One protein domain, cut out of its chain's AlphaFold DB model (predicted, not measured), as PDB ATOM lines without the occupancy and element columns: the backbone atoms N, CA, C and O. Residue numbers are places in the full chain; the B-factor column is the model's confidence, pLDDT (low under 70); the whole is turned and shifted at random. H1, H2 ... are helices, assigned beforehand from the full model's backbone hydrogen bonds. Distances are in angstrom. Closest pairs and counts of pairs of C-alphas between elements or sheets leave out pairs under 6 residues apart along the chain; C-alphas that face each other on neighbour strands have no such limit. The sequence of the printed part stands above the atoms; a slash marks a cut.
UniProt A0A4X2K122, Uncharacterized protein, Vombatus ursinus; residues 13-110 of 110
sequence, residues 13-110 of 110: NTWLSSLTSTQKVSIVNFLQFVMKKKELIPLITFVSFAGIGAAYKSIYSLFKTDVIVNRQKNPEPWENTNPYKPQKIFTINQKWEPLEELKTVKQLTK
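What this domain is: This is residues 13 to 110 of the 110 residues of an uncharacterized protein of Vombatus ursinus (UniProt A0A4X2K122). The longest helix, H1, meets H2 at their ends in an open V; beyond H2 the chain trails through loops, past tiny H3, to short H4. The printed part has 98 residues with four named helices, H1 to H4 in order, and no named strand: all helix. It is extended, with a radius of gyration of the C-alphas of 24.1 A, spanning 68 by 37 by 21 A.

Where its parts are: Find C-alpha 13 at (8.373, -25.188, -62.807); from there H1, residues 13 to 36, runs 34.3 A. H2, residues 40 to 62, runs 33.2 A; H3 is residues 77 to 80; H4, residues 100 to 109, ends at C-alpha 109, (-21.630, 27.573, -48.685).

How they stand to each other: Look at Val 34 and Leu 40, the closest C-alphas of H1 and H2, 6.5 A apart: the helices only just touch, with 3 pairs within 8 A, only at the corner. Their tilt is steep, 53 degrees, opposite ways. The other helix pairs are apart. Every O i to N i+4 pair is within hydrogen-bond range in H1, H2 and H4; H3 is too short for one.

The domain as a whole: The printed part has no cut; links H2 to H3 and H3 to H4 are long. Fourteen residues have pLDDT under 70, among them 13 to 17.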
ATOM      1  N   ASN A  13       7.204 -25.918 -62.311       65.94
ATOM      2  CA  ASN A  13       8.373 -25.188 -62.807       65.94
ATOM      3  C   ASN A  13       8.912 -25.724 -64.151       65.94
ATOM      4  O   ASN A  13       9.505 -24.943 -64.892       65.94
ATOM      5  N   THR A  14       8.675 -26.991 -64.516       68.62
ATOM      6  CA  THR A  14       9.034 -27.535 -65.845       68.62
ATOM      7  C   THR A  14       8.076 -27.075 -66.948       68.62
ATOM      8  O   THR A  14       8.516 -26.741 -68.047       68.62
ATOM      9  N   TRP A  15       6.780 -26.938 -66.651       67.69
ATOM     10  CA  TRP A  15       5.832 -26.296 -67.572       67.69
ATOM     11  C   TRP A  15       6.102 -24.801 -67.732       67.69
ATOM     12  O   TRP A  15       6.101 -24.300 -68.854       67.69
ATOM     13  N   LEU A  16       6.401 -24.086 -66.642       68.06
ATOM     14  CA  LEU A  16       6.761 -22.664 -66.703       68.06
ATOM     15  C   LEU A  16       8.090 -22.435 -67.441       68.06
ATOM     16  O   LEU A  16       8.201 -21.495 -68.230       68.06
ATOM     17  N   SER A  17       9.091 -23.300 -67.255       68.50
ATOM     18  CA  SER A  17      10.355 -23.208 -67.999       68.50
ATOM     19  C   SER A  17      10.181 -23.547 -69.486       68.50
ATOM     20  O   SER A  17      10.804 -22.910 -70.334       68.50
ATOM     21  N   SER A  18       9.276 -24.470 -69.824       71.38
ATOM     22  CA  SER A  18       8.889 -24.778 -71.209       71.38
ATOM     23  C   SER A  18       8.107 -23.635 -71.873       71.38
ATOM     24  O   SER A  18       8.360 -23.269 -73.024       71.38
ATOM     25  N   LEU A  19       7.199 -22.990 -71.133       69.38
ATOM     26  CA  LEU A  19       6.448 -21.837 -71.633       69.38
ATOM     27  C   LEU A  19       7.381 -20.646 -71.887       69.38
ATOM     28  O   LEU A  19       7.308 -19.999 -72.931       69.38
ATOM     29  N   THR A  20       8.292 -20.379 -70.947       67.88
ATOM     30  CA  THR A  20       9.269 -19.287 -71.065       67.88
ATOM     31  C   THR A  20      10.316 -19.560 -72.143       67.88
ATOM     32  O   THR A  20      10.704 -18.621 -72.841       67.88
ATOM     33  N   SER A  21      10.734 -20.812 -72.358       66.88
ATOM     34  CA  SER A  21      11.646 -21.168 -73.454       66.88
ATOM     35  C   SER A  21      10.974 -21.006 -74.820       66.88
ATOM     36  O   SER A  21      11.555 -20.396 -75.719       66.88
ATOM     37  N   THR A  22       9.719 -21.438 -74.952       69.88
ATOM     38  CA  THR A  22       8.932 -21.293 -76.185       69.88
ATOM     39  C   THR A  22       8.666 -19.820 -76.507       69.88
ATOM     40  O   THR A  22       8.864 -19.382 -77.643       69.88
ATOM     41  N   GLN A  23       8.301 -19.017 -75.501       70.81
ATOM     42  CA  GLN A  23       8.149 -17.564 -75.648       70.81
ATOM     43  C   GLN A  23       9.469 -16.886 -76.041       70.81
ATOM     44  O   GLN A  23       9.489 -16.039 -76.934       70.81
ATOM     45  N   LYS A  24      10.593 -17.299 -75.441       73.50
ATOM     46  CA  LYS A  24      11.925 -16.770 -75.766       73.50
ATOM     47  C   LYS A  24      12.331 -17.080 -77.211       73.50
ATOM     48  O   LYS A  24      12.831 -16.189 -77.892       73.50
ATOM     49  N   VAL A  25      12.083 -18.299 -77.697       76.56
ATOM     50  CA  VAL A  25      12.362 -18.687 -79.094       76.56
ATOM     51  C   VAL A  25      11.500 -17.882 -80.074       76.56
ATOM     52  O   VAL A  25      12.016 -17.373 -81.068       76.56
ATOM     53  N   SER A  26      10.217 -17.686 -79.760       83.69
ATOM     54  CA  SER A  26       9.302 -16.864 -80.568       83.69
ATOM     55  C   SER A  26       9.788 -15.410 -80.712       83.69
ATOM     56  O   SER A  26       9.867 -14.882 -81.825       83.69
ATOM     57  N   ILE A  27      10.214 -14.785 -79.608       86.44
ATOM     58  CA  ILE A  27      10.724 -13.403 -79.595       86.44
ATOM     59  C   ILE A  27      12.024 -13.270 -80.395       86.44
ATOM     60  O   ILE A  27      12.169 -12.330 -81.178       86.44
ATOM     61  N   VAL A  28      12.967 -14.204 -80.236       87.06
ATOM     62  CA  VAL A  28      14.244 -14.167 -80.969       87.06
ATOM     63  C   VAL A  28      14.010 -14.287 -82.478       87.06
ATOM     64  O   VAL A  28      14.602 -13.526 -83.245       87.06
ATOM     65  N   ASN A  29      13.097 -15.159 -82.909       88.81
ATOM     66  CA  ASN A  29      12.744 -15.309 -84.324       88.81
ATOM     67  C   ASN A  29      12.096 -14.036 -84.898       88.81
ATOM     68  O   ASN A  29      12.423 -13.620 -86.013       88.81
ATOM     69  N   PHE A  30      11.227 -13.377 -84.127       87.81
ATOM     70  CA  PHE A  30      10.620 -12.102 -84.516       87.81
ATOM     71  C   PHE A  30      11.657 -10.973 -84.632       87.81
ATOM     72  O   PHE A  30      11.680 -10.252 -85.629       87.81
ATOM     73  N   LEU A  31      12.569 -10.844 -83.664       87.31
ATOM     74  CA  LEU A  31      13.634  -9.836 -83.715       87.31
ATOM     75  C   LEU A  31      14.578 -10.069 -84.899       87.31
ATOM     76  O   LEU A  31      14.937  -9.117 -85.589       87.31
ATOM     77  N   GLN A  32      14.924 -11.323 -85.196       88.00
ATOM     78  CA  GLN A  32      15.705 -11.659 -86.389       88.00
ATOM     79  C   GLN A  32      14.981 -11.266 -87.682       88.00
ATOM     80  O   GLN A  32      15.614 -10.755 -88.607       88.00
ATOM     81  N   PHE A  33      13.662 -11.464 -87.756       89.50
ATOM     82  CA  PHE A  33      12.852 -11.017 -88.891       89.50
ATOM     83  C   PHE A  33      12.884  -9.488 -89.051       89.50
ATOM     84  O   PHE A  33      13.142  -8.993 -90.151       89.50
ATOM     85  N   VAL A  34      12.724  -8.739 -87.957       89.12
ATOM     86  CA  VAL A  34      12.804  -7.266 -87.956       89.12
ATOM     87  C   VAL A  34      14.207  -6.779 -88.346       89.12
ATOM     88  O   VAL A  34      14.341  -5.869 -89.160       89.12
ATOM     89  N   MET A  35      15.271  -7.422 -87.855       85.75
ATOM     90  CA  MET A  35      16.654  -7.079 -88.223       85.75
ATOM     91  C   MET A  35      16.968  -7.357 -89.700       85.75
ATOM     92  O   MET A  35      17.765  -6.633 -90.302       85.75
ATOM     93  N   LYS A  36      16.328  -8.368 -90.305       91.88
ATOM     94  CA  LYS A  36      16.422  -8.653 -91.748       91.88
ATOM     95  C   LYS A  36      15.691  -7.614 -92.611       91.88
ATOM     96  O   LYS A  36      16.024  -7.475 -93.786       91.88
ATOM     97  N   LYS A  37      14.714  -6.886 -92.059       88.50
ATOM     98  CA  LYS A  37      13.893  -5.880 -92.757       88.50
ATOM     99  C   LYS A  37      13.948  -4.533 -92.026       88.50
ATOM    100  O   LYS A  37      12.999  -4.123 -91.366       88.50
ATOM    101  N   LYS A  38      15.072  -3.822 -92.173       84.88
ATOM    102  CA  LYS A  38      15.366  -2.578 -91.433       84.88
ATOM    103  C   LYS A  38      14.374  -1.432 -91.677       84.88
ATOM    104  O   LYS A  38      14.193  -0.601 -90.797       84.88
ATOM    105  N   GLU A  39      13.700  -1.415 -92.823       88.69
ATOM    106  CA  GLU A  39      12.646  -0.439 -93.147       88.69
ATOM    107  C   GLU A  39      11.421  -0.561 -92.226       88.69
ATOM    108  O   GLU A  39      10.692   0.407 -92.016       88.69
ATOM    109  N   LEU A  40      11.215  -1.734 -91.621       87.44
ATOM    110  CA  LEU A  40      10.080  -2.016 -90.744       87.44
ATOM    111  C   LEU A  40      10.300  -1.526 -89.302       87.44
ATOM    112  O   LEU A  40       9.340  -1.373 -88.546       87.44
ATOM    113  N   ILE A  41      11.554  -1.257 -88.919       89.44
ATOM    114  CA  ILE A  41      11.942  -0.784 -87.581       89.44
ATOM    115  C   ILE A  41      11.241   0.533 -87.211       89.44
ATOM    116  O   ILE A  41      10.598   0.567 -86.157       89.44
ATOM    117  N   PRO A  42      11.308   1.612 -88.020       92.44
ATOM    118  CA  PRO A  42      10.633   2.862 -87.674       92.44
ATOM    119  C   PRO A  42       9.114   2.686 -87.603       92.44
ATOM    120  O   PRO A  42       8.487   3.192 -86.675       92.44
ATOM    121  N   LEU A  43       8.525   1.910 -88.518       92.81
ATOM    122  CA  LEU A  43       7.082   1.674 -88.551       92.81
ATOM    123  C   LEU A  43       6.582   0.992 -87.271       92.81
ATOM    124  O   LEU A  43       5.669   1.498 -86.618       92.81
ATOM    125  N   ILE A  44       7.204  -0.125 -86.884       91.75
ATOM    126  CA  ILE A  44       6.837  -0.849 -85.660       91.75
ATOM    127  C   ILE A  44       7.059   0.044 -84.439       91.75
ATOM    128  O   ILE A  44       6.232   0.055 -83.536       91.75
ATOM    129  N   THR A  45       8.120   0.852 -84.439       92.88
ATOM    130  CA  THR A  45       8.419   1.769 -83.334       92.88
ATOM    131  C   THR A  45       7.299   2.787 -83.127       92.88
ATOM    132  O   THR A  45       6.829   2.939 -82.000       92.88
ATOM    133  N   PHE A  46       6.812   3.440 -84.186       96.06
ATOM    134  CA  PHE A  46       5.703   4.393 -84.070       96.06
ATOM    135  C   PHE A  46       4.398   3.724 -83.636       96.06
ATOM    136  O   PHE A  46       3.705   4.258 -82.770       96.06
ATOM    137  N   VAL A  47       4.074   2.550 -84.183       96.06
ATOM    138  CA  VAL A  47       2.848   1.819 -83.819       96.06
ATOM    139  C   VAL A  47       2.903   1.342 -82.368       96.06
ATOM    140  O   VAL A  47       1.943   1.531 -81.620       96.06
ATOM    141  N   SER A  48       4.028   0.772 -81.933       94.69
ATOM    142  CA  SER A  48       4.224   0.352 -80.543       94.69
ATOM    143  C   SER A  48       4.203   1.544 -79.588       94.69
ATOM    144  O   SER A  48       3.535   1.479 -78.556       94.69
ATOM    145  N   PHE A  49       4.866   2.649 -79.939       96.56
ATOM    146  CA  PHE A  49       4.840   3.875 -79.144       96.56
ATOM    147  C   PHE A  49       3.422   4.445 -79.027       96.56
ATOM    148  O   PHE A  49       2.996   4.803 -77.931       96.56
ATOM    149  N   ALA A  50       2.660   4.462 -80.124       96.31
ATOM    150  CA  ALA A  50       1.267   4.895 -80.124       96.31
ATOM    151  C   ALA A  50       0.381   3.979 -79.265       96.31
ATOM    152  O   ALA A  50      -0.403   4.478 -78.459       96.31
ATOM    153  N   GLY A  51       0.531   2.656 -79.378       96.94
ATOM    154  CA  GLY A  51      -0.233   1.689 -78.585       96.94
ATOM    155  C   GLY A  51       0.041   1.809 -77.084       96.94
ATOM    156  O   GLY A  51      -0.894   1.914 -76.289       96.94
ATOM    157  N   ILE A  52       1.318   1.874 -76.695       97.12
ATOM    158  CA  ILE A  52       1.726   2.071 -75.296       97.12
ATOM    159  C   ILE A  52       1.270   3.447 -74.798       97.12
ATOM    160  O   ILE A  52       0.728   3.552 -73.701       97.12
ATOM    161  N   GLY A  53       1.440   4.495 -75.606       96.31
ATOM    162  CA  GLY A  53       1.014   5.850 -75.271       96.31
ATOM    163  C   GLY A  53      -0.497   5.952 -75.056       96.31
ATOM    164  O   GLY A  53      -0.934   6.558 -74.079       96.31
ATOM    165  N   ALA A  54      -1.296   5.314 -75.912       96.19
ATOM    166  CA  ALA A  54      -2.749   5.268 -75.779       96.19
ATOM    167  C   ALA A  54      -3.178   4.516 -74.513       96.19
ATOM    168  O   ALA A  54      -4.002   5.029 -73.756       96.19
ATOM    169  N   ALA A  55      -2.578   3.352 -74.240       96.44
ATOM    170  CA  ALA A  55      -2.845   2.585 -73.025       96.44
ATOM    171  C   ALA A  55      -2.434   3.351 -71.756       96.44
ATOM    172  O   ALA A  55      -3.180   3.408 -70.781       96.44
ATOM    173  N   TYR A  56      -1.272   4.002 -71.770       94.62
ATOM    174  CA  TYR A  56      -0.818   4.820 -70.651       94.62
ATOM    175  C   TYR A  56      -1.760   6.004 -70.405       94.62
ATOM    176  O   TYR A  56      -2.149   6.268 -69.268       94.62
ATOM    177  N   LYS A  57      -2.169   6.704 -71.471       91.62
ATOM    178  CA  LYS A  57      -3.067   7.859 -71.368       91.62
ATOM    179  C   LYS A  57      -4.479   7.470 -70.949       91.62
ATOM    180  O   LYS A  57      -5.073   8.227 -70.186       91.62
ATOM    181  N   SER A  58      -5.004   6.329 -71.392       91.38
ATOM    182  CA  SER A  58      -6.325   5.858 -70.967       91.38
ATOM    183  C   SER A  58      -6.334   5.524 -69.476       91.38
ATOM    184  O   SER A  58      -7.183   6.031 -68.746       91.38
ATOM    185  N   ILE A  59      -5.331   4.784 -68.997       92.19
ATOM    186  CA  ILE A  59      -5.179   4.457 -67.575       92.19
ATOM    187  C   ILE A  59      -4.987   5.735 -66.749       92.19
ATOM    188  O   ILE A  59      -5.688   5.947 -65.762       92.19
ATOM    189  N   TYR A  60      -4.091   6.628 -67.176       88.75
ATOM    190  CA  TYR A  60      -3.864   7.914 -66.512       88.75
ATOM    191  C   TYR A  60      -5.141   8.762 -66.429       88.75
ATOM    192  O   TYR A  60      -5.404   9.376 -65.395       88.75
ATOM    193  N   SER A  61      -5.942   8.782 -67.499       86.44
ATOM    194  CA  SER A  61      -7.193   9.540 -67.547       86.44
ATOM    195  C   SER A  61      -8.204   9.029 -66.527       86.44
ATOM    196  O   SER A  61      -8.859   9.841 -65.888       86.44
ATOM    197  N   LEU A  62      -8.315   7.710 -66.338       85.69
ATOM    198  CA  LEU A  62      -9.261   7.119 -65.385       85.69
ATOM    199  C   LEU A  62      -8.924   7.438 -63.923       85.69
ATOM    200  O   LEU A  62      -9.821   7.494 -63.090       85.69
ATOM    201  N   PHE A  63      -7.646   7.664 -63.610       82.62
ATOM    202  CA  PHE A  63      -7.202   8.014 -62.259       82.62
ATOM    203  C   PHE A  63      -7.265   9.514 -61.950       82.62
ATOM    204  O   PHE A  63      -6.963   9.919 -60.824       82.62
ATOM    205  N   LYS A  64      -7.627  10.363 -62.917       81.38
ATOM    206  CA  LYS A  64      -7.800  11.791 -62.645       81.38
ATOM    207  C   LYS A  64      -9.072  12.046 -61.844       81.38
ATOM    208  O   LYS A  64     -10.101  11.427 -62.071       81.38
ATOM    209  N   THR A  65      -8.989  13.033 -60.949       72.94
ATOM    210  CA  THR A  65     -10.093  13.468 -60.080       72.94
ATOM    211  C   THR A  65     -11.324  13.921 -60.856       72.94
ATOM    212  O   THR A  65     -12.401  13.931 -60.297       72.94
ATOM    213  N   ASP A  66     -11.179  14.279 -62.130       73.56
ATOM    214  CA  ASP A  66     -12.274  14.723 -62.998       73.56
ATOM    215  C   ASP A  66     -13.128  13.557 -63.550       73.56
ATOM    216  O   ASP A  66     -14.207  13.758 -64.101       73.56
ATOM    217  N   VAL A  67     -12.674  12.305 -63.407       76.31
ATOM    218  CA  VAL A  67     -13.397  11.136 -63.927       76.31
ATOM    219  C   VAL A  67     -14.253  10.494 -62.839       76.31
ATOM    220  O   VAL A  67     -13.762   9.915 -61.871       76.31
ATOM    221  N   ILE A  68     -15.571  10.545 -63.037       76.31
ATOM    222  CA  ILE A  68     -16.551   9.939 -62.132       76.31
ATOM    223  C   ILE A  68     -16.685   8.446 -62.445       76.31
ATOM    224  O   ILE A  68     -17.430   8.049 -63.342       76.31
ATOM    225  N   VAL A  69     -15.985   7.607 -61.679       78.31
ATOM    226  CA  VAL A  69     -16.110   6.137 -61.762       78.31
ATOM    227  C   VAL A  69     -17.311   5.629 -60.954       78.31
ATOM    228  O   VAL A  69     -17.977   4.678 -61.356       78.31
ATOM    229  N   ASN A  70     -17.637   6.282 -59.835       76.38
ATOM    230  CA  ASN A  70     -18.776   5.929 -58.991       76.38
ATOM    231  C   ASN A  70     -19.696   7.141 -58.794       76.38
ATOM    232  O   ASN A  70     -19.327   8.096 -58.119       76.38
ATOM    233  N   ARG A  71     -20.906   7.084 -59.363       72.25
ATOM    234  CA  ARG A  71     -21.916   8.152 -59.246       72.25
ATOM    235  C   ARG A  71     -22.704   8.121 -57.931       72.25
ATOM    236  O   ARG A  71     -23.333   9.114 -57.592       72.25
ATOM    237  N   GLN A  72     -22.707   6.999 -57.206       73.25
ATOM    238  CA  GLN A  72     -23.565   6.806 -56.027       73.25
ATOM    239  C   GLN A  72     -22.976   7.402 -54.742       73.25
ATOM    240  O   GLN A  72     -23.717   7.836 -53.868       73.25
ATOM    241  N   LYS A  73     -21.646   7.442 -54.619       68.50
ATOM    242  CA  LYS A  73     -20.936   8.113 -53.521       68.50
ATOM    243  C   LYS A  73     -20.256   9.354 -54.084       68.50
ATOM    244  O   LYS A  73     -19.063   9.296 -54.345       68.50
ATOM    245  N   ASN A  74     -21.017  10.419 -54.338       64.31
ATOM    246  CA  ASN A  74     -20.540  11.635 -55.004       64.31
ATOM    247  C   ASN A  74     -20.092  12.718 -53.998       64.31
ATOM    248  O   ASN A  74     -20.911  13.559 -53.629       64.31
ATOM    249  N   PRO A  75     -18.825  12.758 -53.552       67.88
ATOM    250  CA  PRO A  75     -18.196  14.028 -53.247       67.88
ATOM    251  C   PRO A  75     -17.805  14.668 -54.582       67.88
ATOM    252  O   PRO A  75     -17.146  14.032 -55.403       67.88
ATOM    253  N   GLU A  76     -18.235  15.903 -54.798       71.94
ATOM    254  CA  GLU A  76     -17.912  16.725 -55.964       71.94
ATOM    255  C   GLU A  76     -16.433  16.568 -56.392       71.94
ATOM    256  O   GLU A  76     -15.529  17.049 -55.704       71.94
ATOM    257  N   PRO A  77     -16.146  15.863 -57.501       68.69
ATOM    258  CA  PRO A  77     -14.797  15.364 -57.791       68.69
ATOM    259  C   PRO A  77     -13.762  16.475 -58.019       68.69
ATOM    260  O   PRO A  77     -12.578  16.321 -57.702       68.69
ATOM    261  N   TRP A  78     -14.217  17.620 -58.532       73.12
ATOM    262  CA  TRP A  78     -13.413  18.827 -58.726       73.12
ATOM    263  C   TRP A  78     -12.967  19.469 -57.403       73.12
ATOM    264  O   TRP A  78     -11.888  20.064 -57.353       73.12
ATOM    265  N   GLU A  79     -13.732  19.309 -56.318       74.44
ATOM    266  CA  GLU A  79     -13.391  19.887 -55.014       74.44
ATOM    267  C   GLU A  79     -12.223  19.183 -54.315       74.44
ATOM    268  O   GLU A  79     -11.583  19.776 -53.447       74.44
ATOM    269  N   ASN A  80     -11.938  17.925 -54.663       75.75
ATOM    270  CA  ASN A  80     -10.884  17.128 -54.029       75.75
ATOM    271  C   ASN A  80      -9.531  17.236 -54.758       75.75
ATOM    272  O   ASN A  80      -8.680  16.345 -54.694       75.75
ATOM    273  N   THR A  81      -9.327  18.319 -55.504       78.50
ATOM    274  CA  THR A  81      -8.040  18.607 -56.135       78.50
ATOM    275  C   THR A  81      -7.088  19.211 -55.105       78.50
ATOM    276  O   THR A  81      -7.442  20.127 -54.372       78.50
ATOM    277  N   ASN A  82      -5.865  18.681 -55.007       82.69
ATOM    278  CA  ASN A  82      -4.867  19.222 -54.086       82.69
ATOM    279  C   ASN A  82      -4.260  20.507 -54.686       82.69
ATOM    280  O   ASN A  82      -3.546  20.398 -55.684       82.69
ATOM    281  N   PRO A  83      -4.484  21.692 -54.088       82.69
ATOM    282  CA  PRO A  83      -4.015  22.958 -54.645       82.69
ATOM    283  C   PRO A  83      -2.495  23.135 -54.540       82.69
ATOM    284  O   PRO A  83      -1.934  23.923 -55.288       82.69
ATOM    285  N   TYR A  84      -1.825  22.383 -53.658       85.50
ATOM    286  CA  TYR A  84      -0.372  22.442 -53.449       85.50
ATOM    287  C   TYR A  84       0.419  21.587 -54.439       85.50
ATOM    288  O   TYR A  84       1.650  21.600 -54.433       85.50
ATOM    289  N   LYS A  85      -0.268  20.780 -55.255       85.25
ATOM    290  CA  LYS A  85       0.371  19.890 -56.222       85.25
ATOM    291  C   LYS A  85       0.041  20.329 -57.642       85.25
ATOM    292  O   LYS A  85      -1.116  20.640 -57.925       85.25
ATOM    293  N   PRO A  86       1.014  20.267 -58.565       84.25
ATOM    294  CA  PRO A  86       0.745  20.532 -59.962       84.25
ATOM    295  C   PRO A  86      -0.242  19.518 -60.529       84.25
ATOM    296  O   PRO A  86      -0.014  18.308 -60.504       84.25
ATOM    297  N   GLN A  87      -1.357  20.024 -61.050       78.19
ATOM    298  CA  GLN A  87      -2.442  19.182 -61.551       78.19
ATOM    299  C   GLN A  87      -2.278  18.807 -63.035       78.19
ATOM    300  O   GLN A  87      -2.853  17.815 -63.494       78.19
ATOM    301  N   LYS A  88      -1.468  19.558 -63.787       83.44
ATOM    302  CA  LYS A  88      -1.194  19.331 -65.215       83.44
ATOM    303  C   LYS A  88       0.270  18.938 -65.422       83.44
ATOM    304  O   LYS A  88       1.133  19.309 -64.640       83.44
ATOM    305  N   ILE A  89       0.528  18.195 -66.500       82.62
ATOM    306  CA  ILE A  89       1.865  17.684 -66.848       82.62
ATOM    307  C   ILE A  89       2.833  18.832 -67.179       82.62
ATOM    308  O   ILE A  89       4.021  18.737 -66.893       82.62
ATOM    309  N   PHE A  90       2.327  19.921 -67.761       85.25
ATOM    310  CA  PHE A  90       3.121  21.092 -68.109       85.25
ATOM    311  C   PHE A  90       2.339  22.366 -67.813       85.25
ATOM    312  O   PHE A  90       1.186  22.498 -68.233       85.25
ATOM    313  N   THR A  91       2.962  23.283 -67.076       86.38
ATOM    314  CA  THR A  91       2.344  24.537 -66.643       86.38
ATOM    315  C   THR A  91       3.383  25.643 -66.620       86.38
ATOM    316  O   THR A  91       4.416  25.492 -65.974       86.38
ATOM    317  N   ILE A  92       3.103  26.756 -67.295       87.38
ATOM    318  CA  ILE A  92       3.963  27.943 -67.307       87.38
ATOM    319  C   ILE A  92       3.372  28.955 -66.321       87.38
ATOM    320  O   ILE A  92       2.184  29.259 -66.403       87.38
ATOM    321  N   ASN A  93       4.193  29.462 -65.395       85.94
ATOM    322  CA  ASN A  93       3.840  30.519 -64.433       85.94
ATOM    323  C   ASN A  93       2.628  30.232 -63.518       85.94
ATOM    324  O   ASN A  93       2.039  31.162 -62.972       85.94
ATOM    325  N   GLN A  94       2.243  28.965 -63.316       84.38
ATOM    326  CA  GLN A  94       1.172  28.618 -62.375       84.38
ATOM    327  C   GLN A  94       1.712  28.516 -60.944       84.38
ATOM    328  O   GLN A  94       2.651  27.764 -60.686       84.38
ATOM    329  N   LYS A  95       1.095  29.257 -60.017       84.75
ATOM    330  CA  LYS A  95       1.327  29.139 -58.572       84.75
ATOM    331  C   LYS A  95       0.378  28.088 -57.991       84.75
ATOM    332  O   LYS A  95      -0.804  28.083 -58.328       84.75
ATOM    333  N   TRP A  96       0.899  27.205 -57.144       82.62
ATOM    334  CA  TRP A  96       0.156  26.096 -56.532       82.62
ATOM    335  C   TRP A  96      -0.110  26.395 -55.061       82.62
ATOM    336  O   TRP A  96       0.501  25.819 -54.164       82.62
ATOM    337  N   GLU A  97      -1.000  27.358 -54.844       86.69
ATOM    338  CA  GLU A  97      -1.429  27.823 -53.529       86.69
ATOM    339  C   GLU A  97      -2.962  27.896 -53.501       86.69
ATOM    340  O   GLU A  97      -3.587  28.183 -54.529       86.69
ATOM    341  N   PRO A  98      -3.603  27.596 -52.359       83.38
ATOM    342  CA  PRO A  98      -5.047  27.720 -52.234       83.38
ATOM    343  C   PRO A  98      -5.463  29.187 -52.383       83.38
ATOM    344  O   PRO A  98      -4.978  30.054 -51.664       83.38
ATOM    345  N   LEU A  99      -6.400  29.453 -53.292       86.69
ATOM    346  CA  LEU A  99      -6.990  30.780 -53.453       86.69
ATOM    347  C   LEU A  99      -7.860  31.108 -52.235       86.69
ATOM    348  O   LEU A  99      -8.782  30.359 -51.899       86.69
ATOM    349  N   GLU A 100      -7.583  32.240 -51.591       86.44
ATOM    350  CA  GLU A 100      -8.320  32.691 -50.405       86.44
ATOM    351  C   GLU A 100      -9.808  32.896 -50.706       86.44
ATOM    352  O   GLU A 100     -10.658  32.487 -49.922       86.44
ATOM    353  N   GLU A 101     -10.133  33.419 -51.889       86.19
ATOM    354  CA  GLU A 101     -11.511  33.614 -52.355       86.19
ATOM    355  C   GLU A 101     -12.297  32.298 -52.400       86.19
ATOM    356  O   GLU A 101     -13.413  32.217 -51.885       86.19
ATOM    357  N   LEU A 102     -11.695  31.233 -52.946       84.19
ATOM    358  CA  LEU A 102     -12.329  29.913 -53.008       84.19
ATOM    359  C   LEU A 102     -12.530  29.324 -51.611       84.19
ATOM    360  O   LEU A 102     -13.536  28.662 -51.354       84.19
ATOM    361  N   LYS A 103     -11.592  29.575 -50.690       84.88
ATOM    362  CA  LYS A 103     -11.709  29.138 -49.297       84.88
ATOM    363  C   LYS A 103     -12.851  29.864 -48.584       84.88
ATOM    364  O   LYS A 103     -13.630  29.206 -47.899       84.88
ATOM    365  N   THR A 104     -12.980  31.173 -48.785       89.62
ATOM    366  CA  THR A 104     -14.060  31.990 -48.215       89.62
ATOM    367  C   THR A 104     -15.420  31.554 -48.750       89.62
ATOM    368  O   THR A 104     -16.316  31.265 -47.963       89.62
ATOM    369  N   VAL A 105     -15.571  31.403 -50.070       86.75
ATOM    370  CA  VAL A 105     -16.827  30.916 -50.670       86.75
ATOM    371  C   VAL A 105     -17.186  29.533 -50.126       86.75
ATOM    372  O   VAL A 105     -18.326  29.297 -49.741       86.75
ATOM    373  N   LYS A 106     -16.207  28.631 -49.995       83.31
ATOM    374  CA  LYS A 106     -16.436  27.298 -49.426       83.31
ATOM    375  C   LYS A 106     -16.905  27.333 -47.968       83.31
ATOM    376  O   LYS A 106     -17.691  26.477 -47.575       83.31
ATOM    377  N   GLN A 107     -16.414  28.283 -47.174       87.31
ATOM    378  CA  GLN A 107     -16.842  28.482 -45.786       87.31
ATOM    379  C   GLN A 107     -18.244  29.085 -45.674       87.31
ATOM    380  O   GLN A 107     -18.903  28.850 -44.674       87.31
ATOM    381  N   LEU A 108     -18.686  29.856 -46.671       89.69
ATOM    382  CA  LEU A 108     -20.023  30.461 -46.702       89.69
ATOM    383  C   LEU A 108     -21.099  29.495 -47.218       89.69
ATOM    384  O   LEU A 108     -22.266  29.636 -46.867       89.69
ATOM    385  N   THR A 109     -20.712  28.543 -48.068       84.50
ATOM    386  CA  THR A 109     -21.630  27.573 -48.685       84.50
ATOM    387  C   THR A 109     -21.861  26.321 -47.826       84.50
ATOM    388  O   THR A 109     -22.880  25.655 -48.003       84.50
ATOM    389  N   LYS A 110     -20.926  25.971 -46.931       66.50
ATOM    390  CA  LYS A 110     -21.052  24.838 -45.993       66.50
ATOM    391  C   LYS A 110     -21.666  25.257 -44.668       66.50
ATOM    392  O   LYS A 110     -22.434  24.432 -44.127       66.50
TER     393      LYS A 110